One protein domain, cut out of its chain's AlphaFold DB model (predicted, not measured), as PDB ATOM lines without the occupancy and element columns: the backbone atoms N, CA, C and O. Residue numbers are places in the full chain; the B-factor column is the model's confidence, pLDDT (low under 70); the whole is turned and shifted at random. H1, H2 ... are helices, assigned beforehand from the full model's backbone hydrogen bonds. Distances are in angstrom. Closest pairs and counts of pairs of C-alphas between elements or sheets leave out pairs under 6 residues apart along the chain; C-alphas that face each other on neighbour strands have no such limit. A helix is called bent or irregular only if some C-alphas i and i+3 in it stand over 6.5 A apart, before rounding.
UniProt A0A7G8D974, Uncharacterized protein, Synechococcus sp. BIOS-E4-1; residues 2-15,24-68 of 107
ATOM      1  N   GLY A   2     156.311 114.222 106.649       84.56
ATOM      2  CA  GLY A   2     157.094 115.369 107.155       84.56
ATOM      3  C   GLY A   2     158.464 115.019 107.765       84.56
ATOM      4  O   GLY A   2     159.445 115.698 107.480       84.56
ATOM      5  N   TRP A   3     158.564 113.928 108.532       86.50
ATOM      6  CA  TRP A   3     159.840 113.475 109.113       86.50
ATOM      7  C   TRP A   3     160.876 113.061 108.066       86.50
ATOM      8  O   TRP A   3     162.056 113.367 108.206       86.50
ATOM      9  N   GLN A   4     160.442 112.399 106.991       88.44
ATOM     10  CA  GLN A   4     161.327 111.987 105.899       88.44
ATOM     11  C   GLN A   4     161.937 113.204 105.191       88.44
ATOM     12  O   GLN A   4     163.133 113.220 104.918       88.44
ATOM     13  N   LEU A   5     161.123 114.241 104.959       90.75
ATOM     14  CA  LEU A   5     161.575 115.510 104.393       90.75
ATOM     15  C   LEU A   5     162.579 116.205 105.317       90.75
ATOM     16  O   LEU A   5     163.634 116.631 104.863       90.75
ATOM     17  N   MET A   6     162.283 116.281 106.616       92.00
ATOM     18  CA  MET A   6     163.197 116.884 107.586       92.00
ATOM     19  C   MET A   6     164.552 116.158 107.626       92.00
ATOM     20  O   MET A   6     165.586 116.817 107.566       92.00
ATOM     21  N   LYS A   7     164.558 114.815 107.645       90.44
ATOM     22  CA  LYS A   7     165.785 114.000 107.579       90.44
ATOM     23  C   LYS A   7     166.583 114.258 106.298       90.44
ATOM     24  O   LYS A   7     167.796 114.421 106.365       90.44
ATOM     25  N   LEU A   8     165.906 114.323 105.149       92.56
ATOM     26  CA  LEU A   8     166.542 114.602 103.861       92.56
ATOM     27  C   LEU A   8     167.228 115.974 103.852       92.56
ATOM     28  O   LEU A   8     168.390 116.067 103.473       92.56
ATOM     29  N   LEU A   9     166.535 117.019 104.310       95.00
ATOM     30  CA  LEU A   9     167.077 118.379 104.334       95.00
ATOM     31  C   LEU A   9     168.249 118.515 105.317       95.00
ATOM     32  O   LEU A   9     169.212 119.220 105.027       95.00
ATOM     33  N   LEU A  10     168.196 117.837 106.468       93.88
ATOM     34  CA  LEU A  10     169.330 117.781 107.398       93.88
ATOM     35  C   LEU A  10     170.537 117.073 106.773       93.88
ATOM     36  O   LEU A  10     171.658 117.544 106.922       93.88
ATOM     37  N   TYR A  11     170.315 115.975 106.047       94.56
ATOM     38  CA  TYR A  11     171.378 115.252 105.346       94.56
ATOM     39  C   TYR A  11     172.002 116.072 104.205       94.56
ATOM     40  O   TYR A  11     173.204 115.991 103.974       94.56
ATOM     41  N   GLN A  12     171.199 116.873 103.502       97.00
ATOM     42  CA  GLN A  12     171.657 117.736 102.407       97.00
ATOM     43  C   GLN A  12     172.352 119.020 102.885       97.00
ATOM     44  O   GLN A  12     172.935 119.737 102.067       97.00
ATOM     45  N   ALA A  13     172.325 119.330 104.185       95.44
ATOM     46  CA  ALA A  13     173.016 120.495 104.728       95.44
ATOM     47  C   ALA A  13     174.527 120.414 104.441       95.44
ATOM     48  O   ALA A  13     175.187 119.432 104.776       95.44
ATOM     49  N   GLY A  14     175.077 121.456 103.810       93.75
ATOM     50  CA  GLY A  14     176.471 121.493 103.353       93.75
ATOM     51  C   GLY A  14     176.730 120.896 101.962       93.75
ATOM     52  O   GLY A  14     177.885 120.848 101.547       93.75
ATOM     53  N   SER A  15     175.693 120.460 101.241       96.06
ATOM     54  CA  SER A  15     175.782 120.075  99.824       96.06
ATOM     55  C   SER A  15     175.293 121.195  98.891       96.06
ATOM     56  O   SER A  15     174.857 122.248  99.352       96.06
ATOM     57  N   GLU A  24     172.605 128.096 116.120       95.12
ATOM     58  CA  GLU A  24     173.001 127.788 117.508       95.12
ATOM     59  C   GLU A  24     172.046 128.395 118.552       95.12
ATOM     60  O   GLU A  24     171.899 127.861 119.644       95.12
ATOM     61  N   ARG A  25     171.322 129.467 118.197       96.44
ATOM     62  CA  ARG A  25     170.309 130.100 119.061       96.44
ATOM     63  C   ARG A  25     169.069 129.235 119.295       96.44
ATOM     64  O   ARG A  25     168.277 129.533 120.184       96.44
ATOM     65  N   CYS A  26     168.855 128.194 118.493       95.00
ATOM     66  CA  CYS A  26     167.753 127.252 118.670       95.00
ATOM     67  C   CYS A  26     168.099 126.216 119.752       95.00
ATOM     68  O   CYS A  26     168.049 125.015 119.499       95.00
ATOM     69  N   GLU A  27     168.470 126.682 120.947       95.06
ATOM     70  CA  GLU A  27     169.001 125.857 122.042       95.06
ATOM     71  C   GLU A  27     168.066 124.700 122.404       95.06
ATOM     72  O   GLU A  27     168.510 123.564 122.546       95.06
ATOM     73  N   SER A  28     166.754 124.964 122.475       92.44
ATOM     74  CA  SER A  28     165.757 123.932 122.770       92.44
ATOM     75  C   SER A  28     165.726 122.834 121.712       92.44
ATOM     76  O   SER A  28     165.543 121.672 122.048       92.44
ATOM     77  N   LEU A  29     165.909 123.191 120.438       92.75
ATOM     78  CA  LEU A  29     165.941 122.230 119.345       92.75
ATOM     79  C   LEU A  29     167.243 121.427 119.379       92.75
ATOM     80  O   LEU A  29     167.190 120.212 119.262       92.75
ATOM     81  N   TRP A  30     168.396 122.065 119.595       93.94
ATOM     82  CA  TRP A  30     169.676 121.356 119.723       93.94
ATOM     83  C   TRP A  30     169.702 120.391 120.906       93.94
ATOM     84  O   TRP A  30     170.236 119.291 120.783       93.94
ATOM     85  N   ALA A  31     169.106 120.782 122.032       92.25
ATOM     86  CA  ALA A  31     169.051 119.958 123.230       92.25
ATOM     87  C   ALA A  31     168.182 118.704 123.056       92.25
ATOM     88  O   ALA A  31     168.417 117.717 123.746       92.25
ATOM     89  N   THR A  32     167.179 118.728 122.172       91.44
ATOM     90  CA  THR A  32     166.201 117.634 122.066       91.44
ATOM     91  C   THR A  32     166.287 116.842 120.767       91.44
ATOM     92  O   THR A  32     166.069 115.633 120.787       91.44
ATOM     93  N   LEU A  33     166.649 117.478 119.651       89.50
ATOM     94  CA  LEU A  33     166.655 116.865 118.321       89.50
ATOM     95  C   LEU A  33     167.538 115.606 118.209       89.50
ATOM     96  O   LEU A  33     167.106 114.665 117.551       89.50
ATOM     97  N   PRO A  34     168.718 115.502 118.853       88.19
ATOM     98  CA  PRO A  34     169.505 114.263 118.824       88.19
ATOM     99  C   PRO A  34     168.815 113.059 119.485       88.19
ATOM    100  O   PRO A  34     169.173 111.920 119.195       88.19
ATOM    101  N   TYR A  35     167.836 113.295 120.363       85.44
ATOM    102  CA  TYR A  35     167.079 112.254 121.069       85.44
ATOM    103  C   TYR A  35     165.773 111.874 120.356       85.44
ATOM    104  O   TYR A  35     165.055 110.981 120.802       85.44
ATOM    105  N   CYS A  36     165.462 112.537 119.243       83.44
ATOM    106  CA  CYS A  36     164.327 112.247 118.380       83.44
ATOM    107  C   CYS A  36     164.609 110.998 117.522       83.44
ATOM    108  O   CYS A  36     164.978 111.100 116.351       83.44
ATOM    109  N   ILE A  37     164.475 109.816 118.128       79.12
ATOM    110  CA  ILE A  37     164.663 108.516 117.469       79.12
ATOM    111  C   ILE A  37     163.361 107.998 116.843       79.12
ATOM    112  O   ILE A  37     162.268 108.251 117.351       79.12
ATOM    113  N   SER A  38     163.479 107.264 115.735       74.06
ATOM    114  CA  SER A  38     162.349 106.540 115.134       74.06
ATOM    115  C   SER A  38     161.778 105.508 116.113       74.06
ATOM    116  O   SER A  38     162.539 104.892 116.854       74.06
ATOM    117  N   ASP A  39     160.459 105.316 116.096       76.81
ATOM    118  CA  ASP A  39     159.787 104.277 116.889       76.81
ATOM    119  C   ASP A  39     160.107 102.882 116.310       76.81
ATOM    120  O   ASP A  39     160.058 102.659 115.098       76.81
ATOM    121  N   ASP A  40     160.457 101.930 117.178       73.69
ATOM    122  CA  ASP A  40     160.885 100.580 116.774       73.69
ATOM    123  C   ASP A  40     159.764  99.753 116.115       73.69
ATOM    124  O   ASP A  40     160.026  98.812 115.360       73.69
ATOM    125  N   ARG A  41     158.498 100.061 116.418       79.88
ATOM    126  CA  ARG A  41     157.309  99.380 115.878       79.88
ATOM    127  C   ARG A  41     156.760 100.097 114.653       79.88
ATOM    128  O   ARG A  41     156.171  99.445 113.792       79.88
ATOM    129  N   ASN A  42     156.929 101.413 114.602       76.94
ATOM    130  CA  ASN A  42     156.518 102.276 113.509       76.94
ATOM    131  C   ASN A  42     157.694 103.203 113.120       76.94
ATOM    132  O   ASN A  42     157.808 104.315 113.633       76.94
ATOM    133  N   PRO A  43     158.568 102.783 112.188       71.38
ATOM    134  CA  PRO A  43     159.772 103.540 111.847       71.38
ATOM    135  C   PRO A  43     159.491 104.858 111.102       71.38
ATOM    136  O   PRO A  43     160.387 105.709 110.999       71.38
ATOM    137  N   GLU A  44     158.286 105.042 110.545       66.62
ATOM    138  CA  GLU A  44     157.847 106.317 109.968       66.62
ATOM    139  C   GLU A  44     157.397 107.354 111.010       66.62
ATOM    140  O   GLU A  44     157.382 108.553 110.693       66.62
ATOM    141  N   ASP A  45     157.095 106.903 112.229       68.44
ATOM    142  CA  ASP A  45     156.781 107.713 113.400       68.44
ATOM    143  C   ASP A  45     157.991 107.848 114.344       68.44
ATOM    144  O   ASP A  45     159.047 107.228 114.186       68.44
ATOM    145  N   MET A  46     157.845 108.746 115.314       72.19
ATOM    146  CA  MET A  46     158.850 109.036 116.332       72.19
ATOM    147  C   MET A  46     158.470 108.374 117.654       72.19
ATOM    148  O   MET A  46     157.284 108.306 117.986       72.19
ATOM    149  N   GLU A  47     159.473 107.936 118.420       74.25
ATOM    150  CA  GLU A  47     159.269 107.386 119.760       74.25
ATOM    151  C   GLU A  47     158.504 108.391 120.638       74.25
ATOM    152  O   GLU A  47     158.918 109.541 120.817       74.25
ATOM    153  N   LYS A  48     157.376 107.954 121.207       64.81
ATOM    154  CA  LYS A  48     156.387 108.838 121.856       64.81
ATOM    155  C   LYS A  48     156.882 109.485 123.148       64.81
ATOM    156  O   LYS A  48     156.251 110.413 123.646       64.81
ATOM    157  N   ALA A  49     157.968 108.970 123.716       67.12
ATOM    158  CA  ALA A  49     158.579 109.502 124.928       67.12
ATOM    159  C   ALA A  49     159.631 110.596 124.656       67.12
ATOM    160  O   ALA A  49     160.123 111.208 125.606       67.12
ATOM    161  N   ALA A  50     160.002 110.839 123.394       69.12
ATOM    162  CA  ALA A  50     161.023 111.824 123.064       69.12
ATOM    163  C   ALA A  50     160.496 113.267 123.233       69.12
ATOM    164  O   ALA A  50     159.346 113.546 122.893       69.12
ATOM    165  N   PRO A  51     161.321 114.214 123.722       74.50
ATOM    166  CA  PRO A  51     160.973 115.634 123.756       74.50
ATOM    167  C   PRO A  51     160.906 116.204 122.329       74.50
ATOM    168  O   PRO A  51     161.877 116.719 121.775       74.50
ATOM    169  N   ASP A  52     159.733 116.096 121.721       77.19
ATOM    170  CA  ASP A  52     159.507 116.302 120.293       77.19
ATOM    171  C   ASP A  52     159.050 117.713 119.920       77.19
ATOM    172  O   ASP A  52     159.146 118.078 118.757       77.19
ATOM    173  N   HIS A  53     158.609 118.542 120.870       87.69
ATOM    174  CA  HIS A  53     157.858 119.771 120.574       87.69
ATOM    175  C   HIS A  53     158.590 120.725 119.616       87.69
ATOM    176  O   HIS A  53     157.985 121.287 118.701       87.69
ATOM    177  N   SER A  54     159.905 120.892 119.800       90.69
ATOM    178  CA  SER A  54     160.723 121.727 118.908       90.69
ATOM    179  C   SER A  54     160.862 121.094 117.517       90.69
ATOM    180  O   SER A  54     160.754 121.791 116.509       90.69
ATOM    181  N   ALA A  55     161.071 119.777 117.448       90.06
ATOM    182  CA  ALA A  55     161.193 119.039 116.192       90.06
ATOM    183  C   ALA A  55     159.856 118.999 115.428       90.06
ATOM    184  O   ALA A  55     159.820 119.163 114.209       90.06
ATOM    185  N   ASP A  56     158.748 118.874 116.150       89.12
ATOM    186  CA  ASP A  56     157.392 118.898 115.622       89.12
ATOM    187  C   ASP A  56     157.051 120.249 114.999       89.12
ATOM    188  O   ASP A  56     156.551 120.304 113.875       89.12
ATOM    189  N   ALA A  57     157.397 121.352 115.672       91.44
ATOM    190  CA  ALA A  57     157.223 122.694 115.123       91.44
ATOM    191  C   ALA A  57     157.952 122.857 113.777       91.44
ATOM    192  O   ALA A  57     157.361 123.336 112.805       91.44
ATOM    193  N   VAL A  58     159.205 122.396 113.689       93.00
ATOM    194  CA  VAL A  58     159.979 122.404 112.437       93.00
ATOM    195  C   VAL A  58     159.290 121.552 111.374       93.00
ATOM    196  O   VAL A  58     159.069 122.012 110.251       93.00
ATOM    197  N   ARG A  59     158.880 120.330 111.724       91.00
ATOM    198  CA  ARG A  59     158.176 119.423 110.814       91.00
ATOM    199  C   ARG A  59     156.895 120.035 110.255       91.00
ATOM    200  O   ARG A  59     156.633 119.875 109.059       91.00
ATOM    201  N   TYR A  60     156.093 120.713 111.074       89.31
ATOM    202  CA  TYR A  60     154.863 121.361 110.615       89.31
ATOM    203  C   TYR A  60     155.158 122.478 109.617       89.31
ATOM    204  O   TYR A  60     154.528 122.527 108.560       89.31
ATOM    205  N   VAL A  61     156.159 123.318 109.897       90.75
ATOM    206  CA  VAL A  61     156.583 124.393 108.987       90.75
ATOM    207  C   VAL A  61     157.066 123.829 107.648       90.75
ATOM    208  O   VAL A  61     156.632 124.302 106.595       90.75
ATOM    209  N   LEU A  62     157.900 122.786 107.671       90.94
ATOM    210  CA  LEU A  62     158.400 122.126 106.460       90.94
ATOM    211  C   LEU A  62     157.277 121.457 105.662       90.94
ATOM    212  O   LEU A  62     157.229 121.569 104.439       90.94
ATOM    213  N   THR A  63     156.347 120.793 106.348       89.75
ATOM    214  CA  THR A  63     155.199 120.143 105.700       89.75
ATOM    215  C   THR A  63     154.308 121.179 105.017       89.75
ATOM    216  O   THR A  63     153.951 121.002 103.854       89.75
ATOM    217  N   ALA A  64     154.006 122.288 105.698       87.00
ATOM    218  CA  ALA A  64     153.236 123.386 105.125       87.00
ATOM    219  C   ALA A  64     153.960 124.040 103.933       87.00
ATOM    220  O   ALA A  64     153.320 124.362 102.929       87.00
ATOM    221  N   ALA A  65     155.292 124.174 104.010       85.31
ATOM    222  CA  ALA A  65     156.118 124.719 102.930       85.31
ATOM    223  C   ALA A  65     156.071 123.848 101.685       85.31
ATOM    224  O   ALA A  65     155.803 124.346 100.593       85.31
ATOM    225  N   ASN A  66     156.238 122.544 101.870       85.06
ATOM    226  CA  ASN A  66     156.231 121.586 100.779       85.06
ATOM    227  C   ASN A  66     154.851 121.440 100.114       85.06
ATOM    228  O   ASN A  66     154.758 121.147  98.929       85.06
ATOM    229  N   GLN A  67     153.765 121.656 100.859       82.44
ATOM    230  CA  GLN A  67     152.401 121.580 100.325       82.44
ATOM    231  C   GLN A  67     151.951 122.864  99.606       82.44
ATOM    232  O   GLN A  67     150.837 122.903  99.084       82.44
ATOM    233  N   GLY A  68     152.761 123.933  99.608       66.81
ATOM    234  CA  GLY A  68     152.358 125.239  99.070       66.81
ATOM    235  C   GLY A  68     151.172 125.870  99.816       66.81
ATOM    236  O   GLY A  68     150.539 126.791  99.311       66.81
TER     237      GLY A  68
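This is residues 2 to 15 and 24 to 68 of the 107 residues of an uncharacterized protein of Synechococcus sp. BIOS-E4-1 (UniProt A0A7G8D974). H3 is a post with two helices across it: H1 begins beside its later part and runs away from it, while H2 crosses near its start. A long loop, residues 36 to 52, joins H2 to H3, and residues 10 to 15 stick out. The printed part has 59 residues with three named helices, H1, H2, H3, and no named strand: all helix, compact, radius of gyration of the C-alphas 11.8 A, spans 29 by 27 by 22 A.

H1, residues 2 to 12, begins at C-alpha 2 (157.094, 115.369, 107.155) and is 15.5 A long. H2, residues 27 to 35, measures 13.8 A and is irregular: C-alphas 31 and 34 are 7.2 A apart. H3, residues 53 to 66, measures 19.9 A and ends at C-alpha 66 (156.231, 121.586, 100.779).

H1 touches H3 at residues 59 to 63 of H3, about perpendicular at 88 degrees; the closest C-alphas, of Gly 2 and Thr 63, are 5.3 A apart. H2 touches H3 at residues 54 to 55 of H3, about perpendicular at 89 degrees; the closest C-alphas, of Leu 29 and Ser 54, are 5.3 A apart. H1 and H2 are apart. In H1 and H3 every O i to N i+4 pair is within hydrogen-bond range; in H2, 3 of 5.

The C-alphas farthest apart, of Arg 25 and Arg 41, are 33.5 A apart. Residues 16 to 23 are not printed; C-alphas 15 and 24 are 19.5 A apart across the cut. The link from H2 to H3 is long. Residues 44 to 45, 48 to 50 and 68 have pLDDT under 70.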